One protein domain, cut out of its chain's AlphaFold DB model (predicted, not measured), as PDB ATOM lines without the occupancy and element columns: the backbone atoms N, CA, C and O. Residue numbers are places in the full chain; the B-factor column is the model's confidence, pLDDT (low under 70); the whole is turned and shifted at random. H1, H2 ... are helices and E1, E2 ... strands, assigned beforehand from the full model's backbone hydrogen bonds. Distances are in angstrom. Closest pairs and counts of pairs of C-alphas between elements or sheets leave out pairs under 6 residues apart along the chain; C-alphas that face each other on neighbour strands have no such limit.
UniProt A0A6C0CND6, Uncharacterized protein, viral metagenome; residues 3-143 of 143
ATOM      1  N   PHE A   3      55.913  30.840  35.749       94.19
ATOM      2  CA  PHE A   3      54.803  30.726  36.674       94.19
ATOM      3  C   PHE A   3      53.629  30.074  35.964       94.19
ATOM      4  O   PHE A   3      53.256  30.471  34.859       94.19
ATOM      5  N   HIS A   4      53.034  29.089  36.621       97.19
ATOM      6  CA  HIS A   4      51.956  28.295  36.053       97.19
ATOM      7  C   HIS A   4      50.644  28.721  36.697       97.19
ATOM      8  O   HIS A   4      50.516  28.677  37.914       97.19
ATOM      9  N   PHE A   5      49.664  29.119  35.902       96.75
ATOM     10  CA  PHE A   5      48.350  29.542  36.365       96.75
ATOM     11  C   PHE A   5      47.304  28.552  35.889       96.75
ATOM     12  O   PHE A   5      47.258  28.230  34.705       96.75
ATOM     13  N   VAL A   6      46.436  28.108  36.792       96.94
ATOM     14  CA  VAL A   6      45.259  27.321  36.418       96.94
ATOM     15  C   VAL A   6      44.114  28.284  36.143       96.94
ATOM     16  O   VAL A   6      43.867  29.199  36.925       96.94
ATOM     17  N   GLY A   7      43.419  28.100  35.030       95.12
ATOM     18  CA  GLY A   7      42.258  28.906  34.681       95.12
ATOM     19  C   GLY A   7      41.354  28.188  33.697       95.12
ATOM     20  O   GLY A   7      41.661  27.094  33.231       95.12
ATOM     21  N   ILE A   8      40.235  28.818  33.372       92.19
ATOM     22  CA  ILE A   8      39.332  28.333  32.324       92.19
ATOM     23  C   ILE A   8      39.898  28.781  30.969       92.19
ATOM     24  O   ILE A   8      40.363  29.921  30.857       92.19
ATOM     25  N   LYS A   9      39.824  27.928  29.935       87.88
ATOM     26  CA  LYS A   9      40.416  28.178  28.600       87.88
ATOM     27  C   LYS A   9      40.150  29.584  28.040       87.88
ATOM     28  O   LYS A   9      41.059  30.300  27.642       87.88
ATOM     29  N   ASN A  10      38.903  30.041  28.126       79.06
ATOM     30  CA  ASN A  10      38.497  31.384  27.690       79.06
ATOM     31  C   ASN A  10      38.017  32.267  28.851       79.06
ATOM     32  O   ASN A  10      37.209  33.170  28.652       79.06
ATOM     33  N   GLY A  11      38.452  31.972  30.076       82.50
ATOM     34  CA  GLY A  11      37.950  32.626  31.278       82.50
ATOM     35  C   GLY A  11      39.042  33.111  32.222       82.50
ATOM     36  O   GLY A  11      40.210  33.271  31.855       82.50
ATOM     37  N   GLY A  12      38.614  33.365  33.458       86.69
ATOM     38  CA  GLY A  12      39.469  33.836  34.540       86.69
ATOM     39  C   GLY A  12      40.497  32.803  35.001       86.69
ATOM     40  O   GLY A  12      40.396  31.603  34.718       86.69
ATOM     41  N   LEU A  13      41.495  33.303  35.723       93.62
ATOM     42  CA  LEU A  13      42.476  32.500  36.448       93.62
ATOM     43  C   LEU A  13      41.941  32.177  37.847       93.62
ATOM     44  O   LEU A  13      41.124  32.921  38.389       93.62
ATOM     45  N   ALA A  14      42.421  31.085  38.432       94.88
ATOM     46  CA  ALA A  14      42.091  30.712  39.797       94.88
ATOM     47  C   ALA A  14      42.588  31.767  40.798       94.88
ATOM     48  O   ALA A  14      43.685  32.320  40.666       94.88
ATOM     49  N   THR A  15      41.781  32.001  41.827       95.44
ATOM     50  CA  THR A  15      42.092  32.903  42.933       95.44
ATOM     51  C   THR A  15      41.953  32.186  44.268       95.44
ATOM     52  O   THR A  15      41.259  31.174  44.381       95.44
ATOM     53  N   ILE A  16      42.628  32.725  45.277       94.75
ATOM     54  CA  ILE A  16      42.499  32.328  46.678       94.75
ATOM     55  C   ILE A  16      42.312  33.577  47.537       94.75
ATOM     56  O   ILE A  16      42.595  34.685  47.081       94.75
ATOM     57  N   LEU A  17      41.874  33.399  48.779       93.75
ATOM     58  CA  LEU A  17      41.935  34.447  49.796       93.75
ATOM     59  C   LEU A  17      43.166  34.212  50.672       93.75
ATOM     60  O   LEU A  17      43.356  33.100  51.166       93.75
ATOM     61  N   ASP A  18      43.998  35.234  50.847       91.00
ATOM     62  CA  ASP A  18      45.187  35.160  51.695       91.00
ATOM     63  C   ASP A  18      44.841  35.152  53.196       91.00
ATOM     64  O   ASP A  18      43.674  35.121  53.598       91.00
ATOM     65  N   SER A  19      45.870  35.173  54.044       89.19
ATOM     66  CA  SER A  19      45.706  35.214  55.505       89.19
ATOM     67  C   SER A  19      44.942  36.450  56.009       89.19
ATOM     68  O   SER A  19      44.315  36.398  57.066       89.19
ATOM     69  N   ASN A  20      44.927  37.531  55.228       90.44
ATOM     70  CA  ASN A  20      44.226  38.784  55.500       90.44
ATOM     71  C   ASN A  20      42.866  38.871  54.782       90.44
ATOM     72  O   ASN A  20      42.234  39.924  54.797       90.44
ATOM     73  N   SER A  21      42.387  37.775  54.181       90.94
ATOM     74  CA  SER A  21      41.168  37.717  53.355       90.94
ATOM     75  C   SER A  21      41.225  38.530  52.055       90.94
ATOM     76  O   SER A  21      40.181  38.785  51.449       90.94
ATOM     77  N   ASN A  22      42.411  38.920  51.588       91.94
ATOM     78  CA  ASN A  22      42.553  39.600  50.307       91.94
ATOM     79  C   ASN A  22      42.583  38.580  49.161       91.94
ATOM     80  O   ASN A  22      43.285  37.566  49.256       91.94
ATOM     81  N   PRO A  23      41.858  38.831  48.057       92.69
ATOM     82  CA  PRO A  23      41.913  37.973  46.886       92.69
ATOM     83  C   PRO A  23      43.270  38.092  46.185       92.69
ATOM     84  O   PRO A  23      43.736  39.188  45.879       92.69
ATOM     85  N   ARG A  24      43.877  36.946  45.874       94.31
ATOM     86  CA  ARG A  24      45.128  36.835  45.114       94.31
ATOM     87  C   ARG A  24      44.965  35.837  43.986       94.31
ATOM     88  O   ARG A  24      44.303  34.813  44.160       94.31
ATOM     89  N   PHE A  25      45.605  36.084  42.847       95.50
ATOM     90  CA  PHE A  25      45.746  35.030  41.844       95.50
ATOM     91  C   PHE A  25      46.758  34.002  42.323       95.50
ATOM     92  O   PHE A  25      47.865  34.359  42.718       95.50
ATOM     93  N   ILE A  26      46.404  32.724  42.253       96.25
ATOM     94  CA  ILE A  26      47.342  31.656  42.590       96.25
ATOM     95  C   ILE A  26      48.140  31.244  41.356       96.25
ATOM     96  O   ILE A  26      47.586  30.984  40.284       96.25
ATOM     97  N   CYS A  27      49.455  31.161  41.520       96.19
ATOM     98  CA  CYS A  27      50.366  30.587  40.543       96.19
ATOM     99  C   CYS A  27      51.243  29.522  41.192       96.19
ATOM    100  O   CYS A  27      51.441  29.511  42.403       96.19
ATOM    101  N   PHE A  28      51.767  28.601  40.391       97.31
ATOM    102  CA  PHE A  28      52.503  27.440  40.871       97.31
ATOM    103  C   PHE A  28      53.935  27.458  40.355       97.31
ATOM    104  O   PHE A  28      54.194  27.742  39.178       97.31
ATOM    105  N   LYS A  29      54.858  27.091  41.246       94.69
ATOM    106  CA  LYS A  29      56.282  26.930  40.943       94.69
ATOM    107  C   LYS A  29      56.537  25.926  39.827       94.69
ATOM    108  O   LYS A  29      57.388  26.162  38.980       94.69
ATOM    109  N   GLU A  30      55.787  24.829  39.815       95.94
ATOM    110  CA  GLU A  30      55.972  23.745  38.856       95.94
ATOM    111  C   GLU A  30      54.652  23.368  38.194       95.94
ATOM    112  O   GLU A  30      53.605  23.286  38.845       95.94
ATOM    113  N   ARG A  31      54.721  23.027  36.904       96.31
ATOM    114  CA  ARG A  31      53.577  22.514  36.142       96.31
ATOM    115  C   ARG A  31      52.958  21.267  36.779       96.31
ATOM    116  O   ARG A  31      51.753  21.067  36.665       96.31
ATOM    117  N   GLY A  32      53.762  20.428  37.437       97.12
ATOM    118  CA  GLY A  32      53.280  19.239  38.149       97.12
ATOM    119  C   GLY A  32      52.322  19.590  39.289       97.12
ATOM    120  O   GLY A  32      51.241  19.020  39.372       97.12
ATOM    121  N   ILE A  33      52.669  20.600  40.090       97.31
ATOM    122  CA  ILE A  33      51.834  21.083  41.198       97.31
ATOM    123  C   ILE A  33      50.540  21.697  40.654       97.31
ATOM    124  O   ILE A  33      49.458  21.394  41.152       97.31
ATOM    125  N   ALA A  34      50.641  22.499  39.585       97.38
ATOM    126  CA  ALA A  34      49.471  23.059  38.911       97.38
ATOM    127  C   ALA A  34      48.514  21.961  38.421       97.38
ATOM    128  O   ALA A  34      47.311  22.084  38.608       97.38
ATOM    129  N   LYS A  35      49.032  20.859  37.857       97.06
ATOM    130  CA  LYS A  35      48.208  19.711  37.445       97.06
ATOM    131  C   LYS A  35      47.480  19.071  38.625       97.06
ATOM    132  O   LYS A  35      46.283  18.839  38.513       97.06
ATOM    133  N   THR A  36      48.167  18.825  39.741       97.12
ATOM    134  CA  THR A  36      47.538  18.278  40.956       97.12
ATOM    135  C   THR A  36      46.425  19.191  41.466       97.12
ATOM    136  O   THR A  36      45.357  18.708  41.836       97.12
ATOM    137  N   TYR A  37      46.647  20.507  41.432       97.06
ATOM    138  CA  TYR A  37      45.621  21.490  41.767       97.06
ATOM    139  C   TYR A  37      44.427  21.429  40.808       97.06
ATOM    140  O   TYR A  37      43.288  21.383  41.259       97.06
ATOM    141  N   THR A  38      44.659  21.359  39.493       96.56
ATOM    142  CA  THR A  38      43.588  21.212  38.494       96.56
ATOM    143  C   THR A  38      42.760  19.949  38.735       96.56
ATOM    144  O   THR A  38      41.534  20.024  38.736       96.56
ATOM    145  N   THR A  39      43.404  18.809  39.003       96.12
ATOM    146  CA  THR A  39      42.708  17.556  39.331       96.12
ATOM    147  C   THR A  39      41.818  17.723  40.559       96.12
ATOM    148  O   THR A  39      40.638  17.384  40.502       96.12
ATOM    149  N   TYR A  40      42.337  18.336  41.627       95.88
ATOM    150  CA  TYR A  40      41.548  18.656  42.819       95.88
ATOM    151  C   TYR A  40      40.318  19.523  42.496       95.88
ATOM    152  O   TYR A  40      39.214  19.209  42.940       95.88
ATOM    153  N   LEU A  41      40.478  20.588  41.695       94.81
ATOM    154  CA  LEU A  41      39.363  21.454  41.289       94.81
ATOM    155  C   LEU A  41      38.257  20.661  40.581       94.81
ATOM    156  O   LEU A  41      37.080  20.834  40.902       94.81
ATOM    157  N   CYS A  42      38.632  19.811  39.624       94.31
ATOM    158  CA  CYS A  42      37.698  19.017  38.828       94.31
ATOM    159  C   CYS A  42      36.976  17.959  39.668       94.31
ATOM    160  O   CYS A  42      35.754  17.828  39.572       94.31
ATOM    161  N   GLU A  43      37.699  17.257  40.542       93.44
ATOM    162  CA  GLU A  43      37.111  16.265  41.444       93.44
ATOM    163  C   GLU A  43      36.154  16.916  42.447       93.44
ATOM    164  O   GLU A  43      35.036  16.434  42.652       93.44
ATOM    165  N   HIS A  44      36.550  18.051  43.031       91.88
ATOM    166  CA  HIS A  44      35.702  18.815  43.940       91.88
ATOM    167  C   HIS A  44      34.435  19.315  43.233       91.88
ATOM    168  O   HIS A  44      33.331  19.180  43.767       91.88
ATOM    169  N   LYS A  45      34.576  19.850  42.012       90.50
ATOM    170  CA  LYS A  45      33.448  20.319  41.201       90.50
ATOM    171  C   LYS A  45      32.475  19.186  40.890       90.50
ATOM    172  O   LYS A  45      31.291  19.338  41.172       90.50
ATOM    173  N   SER A  46      32.981  18.064  40.382       90.12
ATOM    174  CA  SER A  46      32.177  16.892  40.021       90.12
ATOM    175  C   SER A  46      31.447  16.299  41.233       90.12
ATOM    176  O   SER A  46      30.289  15.903  41.121       90.12
ATOM    177  N   ARG A  47      32.078  16.290  42.416       88.25
ATOM    178  CA  ARG A  47      31.473  15.720  43.630       88.25
ATOM    179  C   ARG A  47      30.465  16.636  44.320       88.25
ATOM    180  O   ARG A  47      29.452  16.143  44.809       88.25
ATOM    181  N   PHE A  48      30.758  17.931  44.435       87.44
ATOM    182  CA  PHE A  48      29.985  18.854  45.283       87.44
ATOM    183  C   PHE A  48      29.165  19.883  44.507       87.44
ATOM    184  O   PHE A  48      28.444  20.684  45.104       87.44
ATOM    185  N   GLY A  49      29.287  19.904  43.183       87.06
ATOM    186  CA  GLY A  49      28.559  20.833  42.335       87.06
ATOM    187  C   GLY A  49      29.153  22.241  42.277       87.06
ATOM    188  O   GLY A  49      28.610  23.123  41.610       87.06
ATOM    189  N   MET A  50      30.280  22.495  42.946       87.31
ATOM    190  CA  MET A  50      30.875  23.828  43.049       87.31
ATOM    191  C   MET A  50      32.401  23.793  43.009       87.31
ATOM    192  O   MET A  50      33.023  22.837  43.471       87.31
ATOM    193  N   TRP A  51      33.004  24.849  42.460       89.44
ATOM    194  CA  TRP A  51      34.448  25.045  42.560       89.44
ATOM    195  C   TRP A  51      34.830  25.277  44.029       89.44
ATOM    196  O   TRP A  51      34.097  25.980  44.734       89.44
ATOM    197  N   PRO A  52      35.940  24.697  44.508       90.62
ATOM    198  CA  PRO A  52      36.388  24.915  45.875       90.62
ATOM    199  C   PRO A  52      36.799  26.373  46.071       90.62
ATOM    200  O   PRO A  52      37.369  27.005  45.180       90.62
ATOM    201  N   THR A  53      36.523  26.902  47.260       88.88
ATOM    202  CA  THR A  53      37.023  28.211  47.689       88.88
ATOM    203  C   THR A  53      38.165  27.987  48.665       88.88
ATOM    204  O   THR A  53      37.954  27.467  49.758       88.88
ATOM    205  N   VAL A  54      39.377  28.379  48.276       90.56
ATOM    206  CA  VAL A  54      40.553  28.307  49.149       90.56
ATOM    207  C   VAL A  54      40.663  29.619  49.915       90.56
ATOM    208  O   VAL A  54      40.922  30.669  49.326       90.56
ATOM    209  N   ASN A  55      40.456  29.553  51.229       90.81
ATOM    210  CA  ASN A  55      40.578  30.694  52.126       90.81
ATOM    211  C   ASN A  55      41.644  30.418  53.190       90.81
ATOM    212  O   ASN A  55      41.454  29.549  54.033       90.81
ATOM    213  N   LEU A  56      42.751  31.160  53.146       88.75
ATOM    214  CA  LEU A  56      43.875  31.016  54.075       88.75
ATOM    215  C   LEU A  56      43.709  31.843  55.357       88.75
ATOM    216  O   LEU A  56      44.463  31.638  56.305       88.75
ATOM    217  N   SER A  57      42.731  32.753  55.418       88.25
ATOM    218  CA  SER A  57      42.431  33.531  56.633       88.25
ATOM    219  C   SER A  57      41.793  32.692  57.740       88.25
ATOM    220  O   SER A  57      41.842  33.049  58.917       88.25
ATOM    221  N   THR A  58      41.206  31.550  57.378       86.25
ATOM    222  CA  THR A  58      40.518  30.646  58.297       86.25
ATOM    223  C   THR A  58      40.954  29.208  58.045       86.25
ATOM    224  O   THR A  58      40.947  28.774  56.898       86.25
ATOM    225  N   PRO A  59      41.233  28.405  59.085       79.81
ATOM    226  CA  PRO A  59      41.662  27.017  58.902       79.81
ATOM    227  C   PRO A  59      40.551  26.093  58.374       79.81
ATOM    228  O   PRO A  59      40.829  24.952  58.017       79.81
ATOM    229  N   ARG A  60      39.286  26.535  58.383       78.31
ATOM    230  CA  ARG A  60      38.118  25.769  57.928       78.31
ATOM    231  C   ARG A  60      37.137  26.685  57.207       78.31
ATOM    232  O   ARG A  60      36.888  27.792  57.675       78.31
ATOM    233  N   VAL A  61      36.556  26.184  56.120       76.50
ATOM    234  CA  VAL A  61      35.508  26.852  55.338       76.50
ATOM    235  C   VAL A  61      34.278  25.947  55.316       76.50
ATOM    236  O   VAL A  61      34.405  24.741  55.108       76.50
ATOM    237  N   GLU A  62      33.093  26.509  55.553       75.31
ATOM    238  CA  GLU A  62      31.841  25.757  55.443       75.31
ATOM    239  C   GLU A  62      31.520  25.452  53.974       75.31
ATOM    240  O   GLU A  62      31.506  26.341  53.122       75.31
ATOM    241  N   LEU A  63      31.250  24.179  53.677       73.56
ATOM    242  CA  LEU A  63      30.882  23.720  52.341       73.56
ATOM    243  C   LEU A  63      29.361  23.559  52.248       73.56
ATOM    244  O   LEU A  63      28.784  22.631  52.817       73.56
ATOM    245  N   HIS A  64      28.708  24.429  51.482       69.69
ATOM    246  CA  HIS A  64      27.292  24.276  51.153       69.69
ATOM    247  C   HIS A  64      27.135  23.402  49.910       69.69
ATOM    248  O   HIS A  64      27.057  23.896  48.783       69.69
ATOM    249  N   VAL A  65      27.099  22.086  50.124       70.12
ATOM    250  CA  VAL A  65      26.860  21.120  49.050       70.12
ATOM    251  C   VAL A  65      25.465  21.351  48.481       70.12
ATOM    252  O   VAL A  65      24.472  21.354  49.209       70.12
ATOM    253  N   ARG A  66      25.385  21.561  47.168       64.81
ATOM    254  CA  ARG A  66      24.100  21.602  46.472       64.81
ATOM    255  C   ARG A  66      23.665  20.169  46.191       64.81
ATOM    256  O   ARG A  66      24.441  19.403  45.630       64.81
ATOM    257  N   ASP A  67      22.403  19.844  46.466       61.09
ATOM    258  CA  ASP A  67      21.740  18.590  46.052       61.09
ATOM    259  C   ASP A  67      21.499  18.521  44.526       61.09
ATOM    260  O   ASP A  67      20.533  17.947  44.020       61.09
ATOM    261  N   THR A  68      22.366  19.155  43.741       58.44
ATOM    262  CA  THR A  68      22.317  19.100  42.290       58.44
ATOM    263  C   THR A  68      23.091  17.885  41.824       58.44
ATOM    264  O   THR A  68      24.296  17.777  42.038       58.44
ATOM    265  N   LYS A  69      22.385  16.988  41.140       57.56
ATOM    266  CA  LYS A  69      22.950  15.854  40.417       57.56
ATOM    267  C   LYS A  69      23.717  16.382  39.200       57.56
ATOM    268  O   LYS A  69      23.197  16.366  38.087       57.56
ATOM    269  N   GLU A  70      24.900  16.954  39.415       61.06
ATOM    270  CA  GLU A  70      25.761  17.353  38.305       61.06
ATOM    271  C   GLU A  70      26.167  16.113  37.508       61.06
ATOM    272  O   GLU A  70      26.523  15.076  38.062       61.06
ATOM    273  N   THR A  71      26.016  16.202  36.191       66.06
ATOM    274  CA  THR A  71      26.135  15.064  35.272       66.06
ATOM    275  C   THR A  71      27.525  14.918  34.661       66.06
ATOM    276  O   THR A  71      27.754  13.948  33.946       66.06
ATOM    277  N   MET A  72      28.428  15.876  34.896       77.31
ATOM    278  CA  MET A  72      29.764  15.897  34.297       77.31
ATOM    279  C   MET A  72      30.788  15.197  35.191       77.31
ATOM    280  O   MET A  72      30.826  15.389  36.412       77.31
ATOM    281  N   SER A  73      31.631  14.387  34.559       85.06
ATOM    282  CA  SER A  73      32.755  13.722  35.207       85.06
ATOM    283  C   SER A  73      33.905  14.702  35.467       85.06
ATOM    284  O   SER A  73      33.968  15.785  34.883       85.06
ATOM    285  N   SER A  74      34.839  14.319  36.341       85.25
ATOM    286  CA  SER A  74      36.077  15.084  36.561       85.25
ATOM    287  C   SER A  74      36.857  15.299  35.253       85.25
ATOM    288  O   SER A  74      37.369  16.392  35.011       85.25
ATOM    289  N   ASP A  75      36.869  14.295  34.371       88.38
ATOM    290  CA  ASP A  75      37.558  14.356  33.078       88.38
ATOM    291  C   ASP A  75      36.931  15.405  32.148       88.38
ATOM    292  O   ASP A  75      37.649  16.186  31.525       88.38
ATOM    293  N   ASP A  76      35.599  15.517  32.135       89.19
ATOM    294  CA  ASP A  76      34.912  16.546  31.345       89.19
ATOM    295  C   ASP A  76      35.268  17.966  31.825       89.19
ATOM    296  O   ASP A  76      35.372  18.901  31.028       89.19
ATOM    297  N   TYR A  77      35.473  18.154  33.136       89.94
ATOM    298  CA  TYR A  77      35.920  19.437  33.686       89.94
ATOM    299  C   TYR A  77      37.386  19.737  33.366       89.94
ATOM    300  O   TYR A  77      37.726  20.906  33.157       89.94
ATOM    301  N   MET A  78      38.247  18.718  33.277       91.38
ATOM    302  CA  MET A  78      39.646  18.899  32.870       91.38
ATOM    303  C   MET A  78      39.748  19.517  31.474       91.38
ATOM    304  O   MET A  78      40.611  20.364  31.247       91.38
ATOM    305  N   ASP A  79      38.824  19.186  30.571       91.31
ATOM    306  CA  ASP A  79      38.766  19.774  29.231       91.31
ATOM    307  C   ASP A  79      38.352  21.254  29.216       91.31
ATOM    308  O   ASP A  79      38.579  21.943  28.217       91.31
ATOM    309  N   LEU A  80      37.787  21.784  30.302       90.75
ATOM    310  CA  LEU A  80      37.451  23.208  30.423       90.75
ATOM    311  C   LEU A  80      38.606  24.043  30.979       90.75
ATOM    312  O   LEU A  80      38.659  25.259  30.753       90.75
ATOM    313  N   LEU A  81      39.515  23.400  31.710       94.06
ATOM    314  CA  LEU A  81      40.632  24.051  32.370       94.06
ATOM    315  C   LEU A  81      41.897  24.005  31.512       94.06
ATOM    316  O   LEU A  81      42.094  23.150  30.650       94.06
ATOM    317  N   GLU A  82      42.782  24.958  31.762       95.75
ATOM    318  CA  GLU A  82      44.115  24.978  31.188       95.75
ATOM    319  C   GLU A  82      45.142  25.538  32.166       95.75
ATOM    320  O   GLU A  82      44.825  26.281  33.097       95.75
ATOM    321  N   ILE A  83      46.399  25.164  31.922       96.50
ATOM    322  CA  ILE A  83      47.553  25.687  32.644       96.50
ATOM    323  C   ILE A  83      48.253  26.688  31.729       96.50
ATOM    324  O   ILE A  83      48.897  26.285  30.757       96.50
ATOM    325  N   LYS A  84      48.120  27.974  32.057       95.00
ATOM    326  CA  LYS A  84      48.765  29.101  31.376       95.00
ATOM    327  C   LYS A  84      50.132  29.355  31.993       95.00
ATOM    328  O   LYS A  84      50.248  29.477  33.209       95.00
ATOM    329  N   GLU A  85      51.151  29.480  31.160       94.94
ATOM    330  CA  GLU A  85      52.505  29.829  31.591       94.94
ATOM    331  C   GLU A  85      52.736  31.328  31.387       94.94
ATOM    332  O   GLU A  85      52.337  31.900  30.370       94.94
ATOM    333  N   LYS A  86      53.332  31.979  32.385       93.00
ATOM    334  CA  LYS A  86      53.727  33.390  32.333       93.00
ATOM    335  C   LYS A  86      55.153  33.544  32.826       93.00
ATOM    336  O   LYS A  86      55.545  32.926  33.819       93.00
ATOM    337  N   ALA A  87      55.919  34.394  32.153       92.44
ATOM    338  CA  ALA A  87      57.234  34.779  32.635       92.44
ATOM    339  C   ALA A  87      57.099  35.795  33.779       92.44
ATOM    340  O   ALA A  87      56.093  36.499  33.884       92.44
ATOM    341  N   LEU A  88      58.148  35.925  34.597       87.31
ATOM    342  CA  LEU A  88      58.224  36.964  35.634       87.31
ATOM    343  C   LEU A  88      57.909  38.359  35.072       87.31
ATOM    344  O   LEU A  88      57.104  39.086  35.635       87.31
ATOM    345  N   THR A  89      58.451  38.681  33.896       88.88
ATOM    346  CA  THR A  89      58.217  39.969  33.231       88.88
ATOM    347  C   THR A  89      56.754  40.226  32.888       88.88
ATOM    348  O   THR A  89      56.360  41.381  32.775       88.88
ATOM    349  N   ASP A  90      55.953  39.181  32.672       89.31
ATOM    350  CA  ASP A  90      54.525  39.332  32.387       89.31
ATOM    351  C   ASP A  90      53.738  39.598  33.668       89.31
ATOM    352  O   ASP A  90      52.811  40.403  33.662       89.31
ATOM    353  N   ILE A  91      54.114  38.925  34.759       89.38
ATOM    354  CA  ILE A  91      53.525  39.130  36.084       89.38
ATOM    355  C   ILE A  91      53.847  40.534  36.579       89.38
ATOM    356  O   ILE A  91      52.923  41.264  36.906       89.38
ATOM    357  N   ASP A  92      55.115  40.944  36.539       86.25
ATOM    358  CA  ASP A  92      55.541  42.268  36.998       86.25
ATOM    359  C   ASP A  92      54.821  43.381  36.234       86.25
ATOM    360  O   ASP A  92      54.314  44.327  36.832       86.25
ATOM    361  N   LYS A  93      54.707  43.252  34.904       86.12
ATOM    362  CA  LYS A  93      53.952  44.214  34.089       86.12
ATOM    363  C   LYS A  93      52.492  44.294  34.517       86.12
ATOM    364  O   LYS A  93      51.966  45.394  34.640       86.12
ATOM    365  N   LEU A  94      51.838  43.153  34.740       85.19
ATOM    366  CA  LEU A  94      50.448  43.132  35.192       85.19
ATOM    367  C   LEU A  94      50.313  43.745  36.589       85.19
ATOM    368  O   LEU A  94      49.449  44.602  36.765       85.19
ATOM    369  N   SER A  95      51.184  43.396  37.539       86.56
ATOM    370  CA  SER A  95      51.236  44.005  38.874       86.56
ATOM    371  C   SER A  95      51.338  45.524  38.792       86.56
ATOM    372  O   SER A  95      50.504  46.223  39.355       86.56
ATOM    373  N   ILE A  96      52.304  46.041  38.032       84.38
ATOM    374  CA  ILE A  96      52.561  47.481  37.913       84.38
ATOM    375  C   ILE A  96      51.379  48.201  37.259       84.38
ATOM    376  O   ILE A  96      50.992  49.285  37.689       84.38
ATOM    377  N   MET A  97      50.787  47.603  36.223       79.44
ATOM    378  CA  MET A  97      49.689  48.215  35.473       79.44
ATOM    379  C   MET A  97      48.342  48.161  36.190       79.44
ATOM    380  O   MET A  97      47.451  48.921  35.823       79.44
ATOM    381  N   THR A  98      48.143  47.237  37.136       80.06
ATOM    382  CA  THR A  98      46.800  46.945  37.678       80.06
ATOM    383  C   THR A  98      46.732  46.790  39.198       80.06
ATOM    384  O   THR A  98      45.632  46.721  39.742       80.06
ATOM    385  N   GLY A  99      47.870  46.731  39.891       82.00
ATOM    386  CA  GLY A  99      47.954  46.445  41.327       82.00
ATOM    387  C   GLY A  99      47.617  44.996  41.692       82.00
ATOM    388  O   GLY A  99      47.328  44.695  42.850       82.00
ATOM    389  N   ILE A 100      47.592  44.084  40.714       88.81
ATOM    390  CA  ILE A 100      47.256  42.683  40.964       88.81
ATOM    391  C   ILE A 100      48.314  42.034  41.858       88.81
ATOM    392  O   ILE A 100      49.503  42.074  41.563       88.81
ATOM    393  N   SER A 101      47.846  41.358  42.906       92.62
ATOM    394  CA  SER A 101      48.675  40.558  43.805       92.62
ATOM    395  C   SER A 101      48.525  39.058  43.546       92.62
ATOM    396  O   SER A 101      47.475  38.568  43.107       92.62
ATOM    397  N   TYR A 102      49.584  38.316  43.856       94.38
ATOM    398  CA  TYR A 102      49.714  36.893  43.570       94.38
ATOM    399  C   TYR A 102      50.039  36.095  44.833       94.38
ATOM    400  O   TYR A 102      50.618  36.609  45.789       94.38
ATOM    401  N   PHE A 103      49.675  34.815  44.818       95.56
ATOM    402  CA  PHE A 103      50.153  33.812  45.759       95.56
ATOM    403  C   PHE A 103      50.984  32.783  44.997       95.56
ATOM    404  O   PHE A 103      50.461  32.055  44.146       95.56
ATOM    405  N   TYR A 104      52.274  32.720  45.306       95.00
ATOM    406  CA  TYR A 104      53.206  31.798  44.680       95.00
ATOM    407  C   TYR A 104      53.261  30.480  45.449       95.00
ATOM    408  O   TYR A 104      53.904  30.359  46.491       95.00
ATOM    409  N   CYS A 105      52.563  29.478  44.926       96.19
ATOM    410  CA  CYS A 105      52.432  28.156  45.514       96.19
ATOM    411  C   CYS A 105      53.654  27.277  45.202       96.19
ATOM    412  O   CYS A 105      53.984  26.997  44.042       96.19
ATOM    413  N   HIS A 106      54.311  26.814  46.265       95.88
ATOM    414  CA  HIS A 106      55.477  25.935  46.229       95.88
ATOM    415  C   HIS A 106      55.120  24.460  46.363       95.88
ATOM    416  O   HIS A 106      55.807  23.624  45.784       95.88
ATOM    417  N   THR A 107      54.090  24.139  47.143       96.44
ATOM    418  CA  THR A 107      53.583  22.774  47.299       96.44
ATOM    419  C   THR A 107      52.070  22.803  47.424       96.44
ATOM    420  O   THR A 107      51.511  23.698  48.054       96.44
ATOM    421  N   PHE A 108      51.414  21.802  46.844       96.44
ATOM    422  CA  PHE A 108      49.980  21.582  46.978       96.44
ATOM    423  C   PHE A 108      49.710  20.082  47.077       96.44
ATOM    424  O   PHE A 108      50.275  19.299  46.312       96.44
ATOM    425  N   GLY A 109      48.843  19.693  48.004       95.62
ATOM    426  CA  GLY A 109      48.382  18.322  48.177       95.62
ATOM    427  C   GLY A 109      47.024  18.291  48.861       95.62
ATOM    428  O   GLY A 109      46.621  19.260  49.497       95.62
ATOM    429  N   TYR A 110      46.316  17.178  48.739       94.94
ATOM    430  CA  TYR A 110      45.029  16.971  49.391       94.94
ATOM    431  C   TYR A 110      44.893  15.495  49.778       94.94
ATOM    432  O   TYR A 110      45.303  14.621  49.016       94.94
ATOM    433  N   GLU A 111      44.400  15.225  50.989       90.69
ATOM    434  CA  GLU A 111      44.149  13.853  51.469       90.69
ATOM    435  C   GLU A 111      42.761  13.378  51.038       90.69
ATOM    436  O   GLU A 111      42.571  12.250  50.586       90.69
ATOM    437  N   ASP A 112      41.794  14.282  51.146       88.94
ATOM    438  CA  ASP A 112      40.452  14.154  50.614       88.94
ATOM    439  C   ASP A 112      40.025  15.501  50.008       88.94
ATOM    440  O   ASP A 112      40.767  16.484  50.030       88.94
ATOM    441  N   LEU A 113      38.821  15.570  49.443       89.56
ATOM    442  CA  LEU A 113      38.362  16.791  48.776       89.56
ATOM    443  C   LEU A 113      38.032  17.946  49.744       89.56
ATOM    444  O   LEU A 113      37.798  19.063  49.287       89.56
ATOM    445  N   MET A 114      38.022  17.706  51.057       88.00
ATOM    446  CA  MET A 114      37.762  18.697  52.108       88.00
ATOM    447  C   MET A 114      39.033  19.112  52.869       88.00
ATOM    448  O   MET A 114      39.014  20.112  53.586       88.00
ATOM    449  N   SER A 115      40.129  18.370  52.714       89.44
ATOM    450  CA  SER A 115      41.391  18.552  53.425       89.44
ATOM    451  C   SER A 115      42.528  18.776  52.434       89.44
ATOM    452  O   SER A 115      43.059  17.838  51.832       89.44
ATOM    453  N   ILE A 116      42.906  20.045  52.277       92.38
ATOM    454  CA  ILE A 116      44.036  20.464  51.446       92.38
ATOM    455  C   ILE A 116      45.208  20.928  52.313       92.38
ATOM    456  O   ILE A 116      45.040  21.456  53.410       92.38
ATOM    457  N   SER A 117      46.410  20.785  51.773       92.31
ATOM    458  CA  SER A 117      47.649  21.343  52.297       92.31
ATOM    459  C   SER A 117      48.330  22.134  51.190       92.31
ATOM    460  O   SER A 117      48.438  21.682  50.047       92.31
ATOM    461  N   LEU A 118      48.780  23.339  51.514       92.75
ATOM    462  CA  LEU A 118      49.494  24.188  50.573       92.75
ATOM    463  C   LEU A 118      50.568  24.996  51.290       92.75
ATOM    464  O   LEU A 118      50.412  25.366  52.452       92.75
ATOM    465  N   SER A 119      51.660  25.269  50.588       93.31
ATOM    466  CA  SER A 119      52.697  26.190  51.044       93.31
ATOM    467  C   SER A 119      53.086  27.127  49.915       93.31
ATOM    468  O   SER A 119      53.005  26.773  48.737       93.31
ATOM    469  N   GLY A 120      53.505  28.334  50.266       92.38
ATOM    470  CA  GLY A 120      53.816  29.354  49.283       92.38
ATOM    471  C   GLY A 120      54.215  30.671  49.915       92.38
ATOM    472  O   GLY A 120      54.508  30.736  51.111       92.38
ATOM    473  N   GLN A 121      54.252  31.701  49.080       92.31
ATOM    474  CA  GLN A 121      54.619  33.061  49.450       92.31
ATOM    475  C   GLN A 121      53.658  34.059  48.808       92.31
ATOM    476  O   GLN A 121      53.289  33.910  47.641       92.31
ATOM    477  N   ASP A 122      53.293  35.087  49.565       90.75
ATOM    478  CA  ASP A 122      52.572  36.239  49.036       90.75
ATOM    479  C   ASP A 122      53.524  37.085  48.178       90.75
ATOM    480  O   ASP A 122      54.653  37.377  48.573       90.75
ATOM    481  N   MET A 123      53.066  37.458  46.986       88.69
ATOM    482  CA  MET A 123      53.735  38.408  46.100       88.69
ATOM    483  C   MET A 123      52.789  39.584  45.879       88.69
ATOM    484  O   MET A 123      51.842  39.496  45.092       88.69
ATOM    485  N   ASP A 124      53.013  40.664  46.619       82.88
ATOM    486  CA  ASP A 124      52.202  41.872  46.518       82.88
ATOM    487  C   ASP A 124      52.537  42.636  45.235       82.88
ATOM    488  O   ASP A 124      53.704  42.856  44.903       82.88
ATOM    489  N   GLY A 125      51.497  43.017  44.496       73.06
ATOM    490  CA  GLY A 125      51.632  43.911  43.357       73.06
ATOM    491  C   GLY A 125      51.520  45.354  43.812       73.06
ATOM    492  O   GLY A 125      50.482  45.758  44.329       73.06
ATOM    493  N   GLU A 126      52.566  46.142  43.591       67.19
ATOM    494  CA  GLU A 126      52.517  47.590  43.768       67.19
ATOM    495  C   GLU A 126      52.282  48.241  42.401       67.19
ATOM    496  O   GLU A 126      53.043  48.017  41.456       67.19
ATOM    497  N   ALA A 127      51.183  48.989  42.275       66.88
ATOM    498  CA  ALA A 127      50.862  49.692  41.042       66.88
ATOM    499  C   ALA A 127      51.716  50.959  40.919       66.88
ATOM    500  O   ALA A 127      51.883  51.699  41.887       66.88
ATOM    501  N   ASP A 128      52.201  51.243  39.712       72.12
ATOM    502  CA  ASP A 128      52.748  52.562  39.406       72.12
ATOM    503  C   ASP A 128      51.586  53.492  39.038       72.12
ATOM    504  O   ASP A 128      50.879  53.262  38.054       72.12
ATOM    505  N   ASP A 129      51.386  54.545  39.832       70.56
ATOM    506  CA  ASP A 129      50.279  55.497  39.687       70.56
ATOM    507  C   ASP A 129      50.165  56.103  38.280       70.56
ATOM    508  O   ASP A 129      49.058  56.395  37.817       70.56
ATOM    509  N   PHE A 130      51.291  56.328  37.594       74.44
ATOM    510  CA  PHE A 130      51.298  56.899  36.250       74.44
ATOM    511  C   PHE A 130      50.850  55.858  35.221       74.44
ATOM    512  O   PHE A 130      49.921  56.113  34.450       74.44
ATOM    513  N   MET A 131      51.448  54.666  35.258       66.94
ATOM    514  CA  MET A 131      51.133  53.570  34.331       66.94
ATOM    515  C   MET A 131      49.704  53.044  34.524       66.94
ATOM    516  O   MET A 131      49.016  52.729  33.552       66.94
ATOM    517  N   TYR A 132      49.229  52.987  35.769       66.06
ATOM    518  CA  TYR A 132      47.869  52.577  36.112       66.06
ATOM    519  C   TYR A 132      46.826  53.543  35.531       66.06
ATOM    520  O   TYR A 132      45.856  53.118  34.899       66.06
ATOM    521  N   ARG A 133      47.044  54.859  35.679       71.12
ATOM    522  CA  ARG A 133      46.162  55.889  35.101       71.12
ATOM    523  C   ARG A 133      46.168  55.863  33.581       71.12
ATOM    524  O   ARG A 133      45.102  55.941  32.981       71.12
ATOM    525  N   GLU A 134      47.338  55.714  32.963       73.38
ATOM    526  CA  GLU A 134      47.444  55.613  31.506       73.38
ATOM    527  C   GLU A 134      46.691  54.383  30.973       73.38
ATOM    528  O   GLU A 134      45.969  54.481  29.978       73.38
ATOM    529  N   HIS A 135      46.789  53.243  31.665       68.44
ATOM    530  CA  HIS A 135      46.046  52.039  31.308       68.44
ATOM    531  C   HIS A 135      44.526  52.251  31.394       68.44
ATOM    532  O   HIS A 135      43.808  51.930  30.443       68.44
ATOM    533  N   LEU A 136      44.042  52.845  32.490       71.88
ATOM    534  CA  LEU A 136      42.626  53.176  32.665       71.88
ATOM    535  C   LEU A 136      42.118  54.153  31.592       71.88
ATOM    536  O   LEU A 136      41.060  53.926  31.000       71.88
ATOM    537  N   ASP A 137      42.884  55.204  31.296       72.06
ATOM    538  CA  ASP A 137      42.544  56.199  30.275       72.06
ATOM    539  C   ASP A 137      42.506  55.594  28.866       72.06
ATOM    540  O   ASP A 137      41.667  55.977  28.044       72.06
ATOM    541  N   TYR A 138      43.400  54.647  28.566       62.38
ATOM    542  CA  TYR A 138      43.415  53.939  27.288       62.38
ATOM    543  C   TYR A 138      42.181  53.045  27.119       62.38
ATOM    544  O   TYR A 138      41.567  53.038  26.049       62.38
ATOM    545  N   SER A 139      41.781  52.327  28.172       62.69
ATOM    546  CA  SER A 139      40.563  51.513  28.166       62.69
ATOM    547  C   SER A 139      39.307  52.363  27.952       62.69
ATOM    548  O   SER A 139      38.462  51.991  27.143       62.69
ATOM    549  N   LEU A 140      39.212  53.532  28.595       62.25
ATOM    550  CA  LEU A 140      38.064  54.440  28.463       62.25
ATOM    551  C   LEU A 140      37.933  55.072  27.070       62.25
ATOM    552  O   LEU A 140      36.822  55.346  26.627       62.25
ATOM    553  N   LYS A 141      39.046  55.315  26.371       55.78
ATOM    554  CA  LYS A 141      39.043  55.930  25.029       55.78
ATOM    555  C   LYS A 141      38.737  54.949  23.897       55.78
ATOM    556  O   LYS A 141      38.404  55.390  22.803       55.78
ATOM    557  N   ASN A 142      38.867  53.649  24.154       51.19
ATOM    558  CA  ASN A 142      38.638  52.582  23.178       51.19
ATOM    559  C   ASN A 142      37.357  51.773  23.462       51.19
ATOM    560  O   ASN A 142      37.241  50.641  22.989       51.19
ATOM    561  N   THR A 143      36.420  52.340  24.233       46.66
ATOM    562  CA  THR A 143      35.051  51.817  24.407       46.66
ATOM    563  C   THR A 143      34.076  52.636  23.569       46.66
ATOM    564  O   THR A 143      33.143  52.030  22.999       46.66
TER     565      THR A 143
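This is residues 3 to 143 of the 143 residues of an uncharacterized protein of viral metagenome (UniProt A0A6C0CND6). What does the model look like? A curled four-stranded sheet, E2 E3 E5 E6, and a two-stranded ribbon, E1 and E4, come together between E3 and E1 and partly wrap round the long helix H1; H2 packs on H1, while H3 and H4 sit away from it, with residues 137 to 143 sticking out. What is it made of? The printed part has 141 residues, with four named helices and six named strands in the order E1 E2 E3 H1 H2 E4 H3 E5 E6 H4; the class is mixed, helices and strands. The larger sheet, in the order E2 E3 E5 E6, is mixed, and the ribbon is antiparallel. How large is it? It is compact, with a radius of gyration of the C-alphas of 16.6 A and spans of 48 by 33 by 27 A.

Where is the larger sheet? E2 is residues 15 to 17, E3 23 to 28, E5 102 to 112, 25.5 A long, and E6 115 to 123, 24.5 A. Where is the ribbon? E1, residues 3 to 8, begins at C-alpha 3 (54.803, 30.726, 36.674); E4 is residues 81 to 87, 19.8 A long. Where are the helices? H1 is residues 31 to 48, 25.6 A long, H2 74 to 78, and H3 88 to 98. H4, residues 129 to 141, 18.5 A long, ends at C-alpha 141 (39.043, 55.930, 25.029).

How do the sheet's strands pair? The hairpin E5 and E6 is antiparallel, with N 104 and O 121 2.8 A apart; E3 and E5 are parallel, with N 103 and O 25 2.8 A apart. The hairpin E2 and E3 is antiparallel, with N 16 and O 24 2.9 A apart. How does the ribbon stand? E1 and E4 are antiparallel, with N 5 and O 84 2.8 A apart; the closest C-alphas of E1 and E3, those of Phe 5 and Cys 27, are 4.8 A apart. Where is H1? It is on the sheet at a height of 6.7 A, only just over E5, on which 3 of its C-alphas fall, and slantwise to the strands at 50 degrees on the local plane. What of the helices? H1 touches H2 with residues 38 to 46 alone, closest at the C-alphas of Cys 42 and Ser 74, 4.8 A; H4 touches H3 with residues 131 to 135 alone, closest at those of Met 97 and Tyr 132, 4.8 A, about perpendicular at 73 degrees. In H1, H2, H3 and H4 every O i to N i+4 pair is within hydrogen-bond range.

How far does it reach? The two C-alphas farthest apart, those of Lys 69 and Phe 130, are 50.1 A apart. Are there cuts or long links? The printed part has no cut, and the link from H1 to H2, 25 residues, is long. Where is confidence low? The mean pLDDT of the printed part is 85.9; 18 residues are under 70, among them 66 to 71 and 138 to 143.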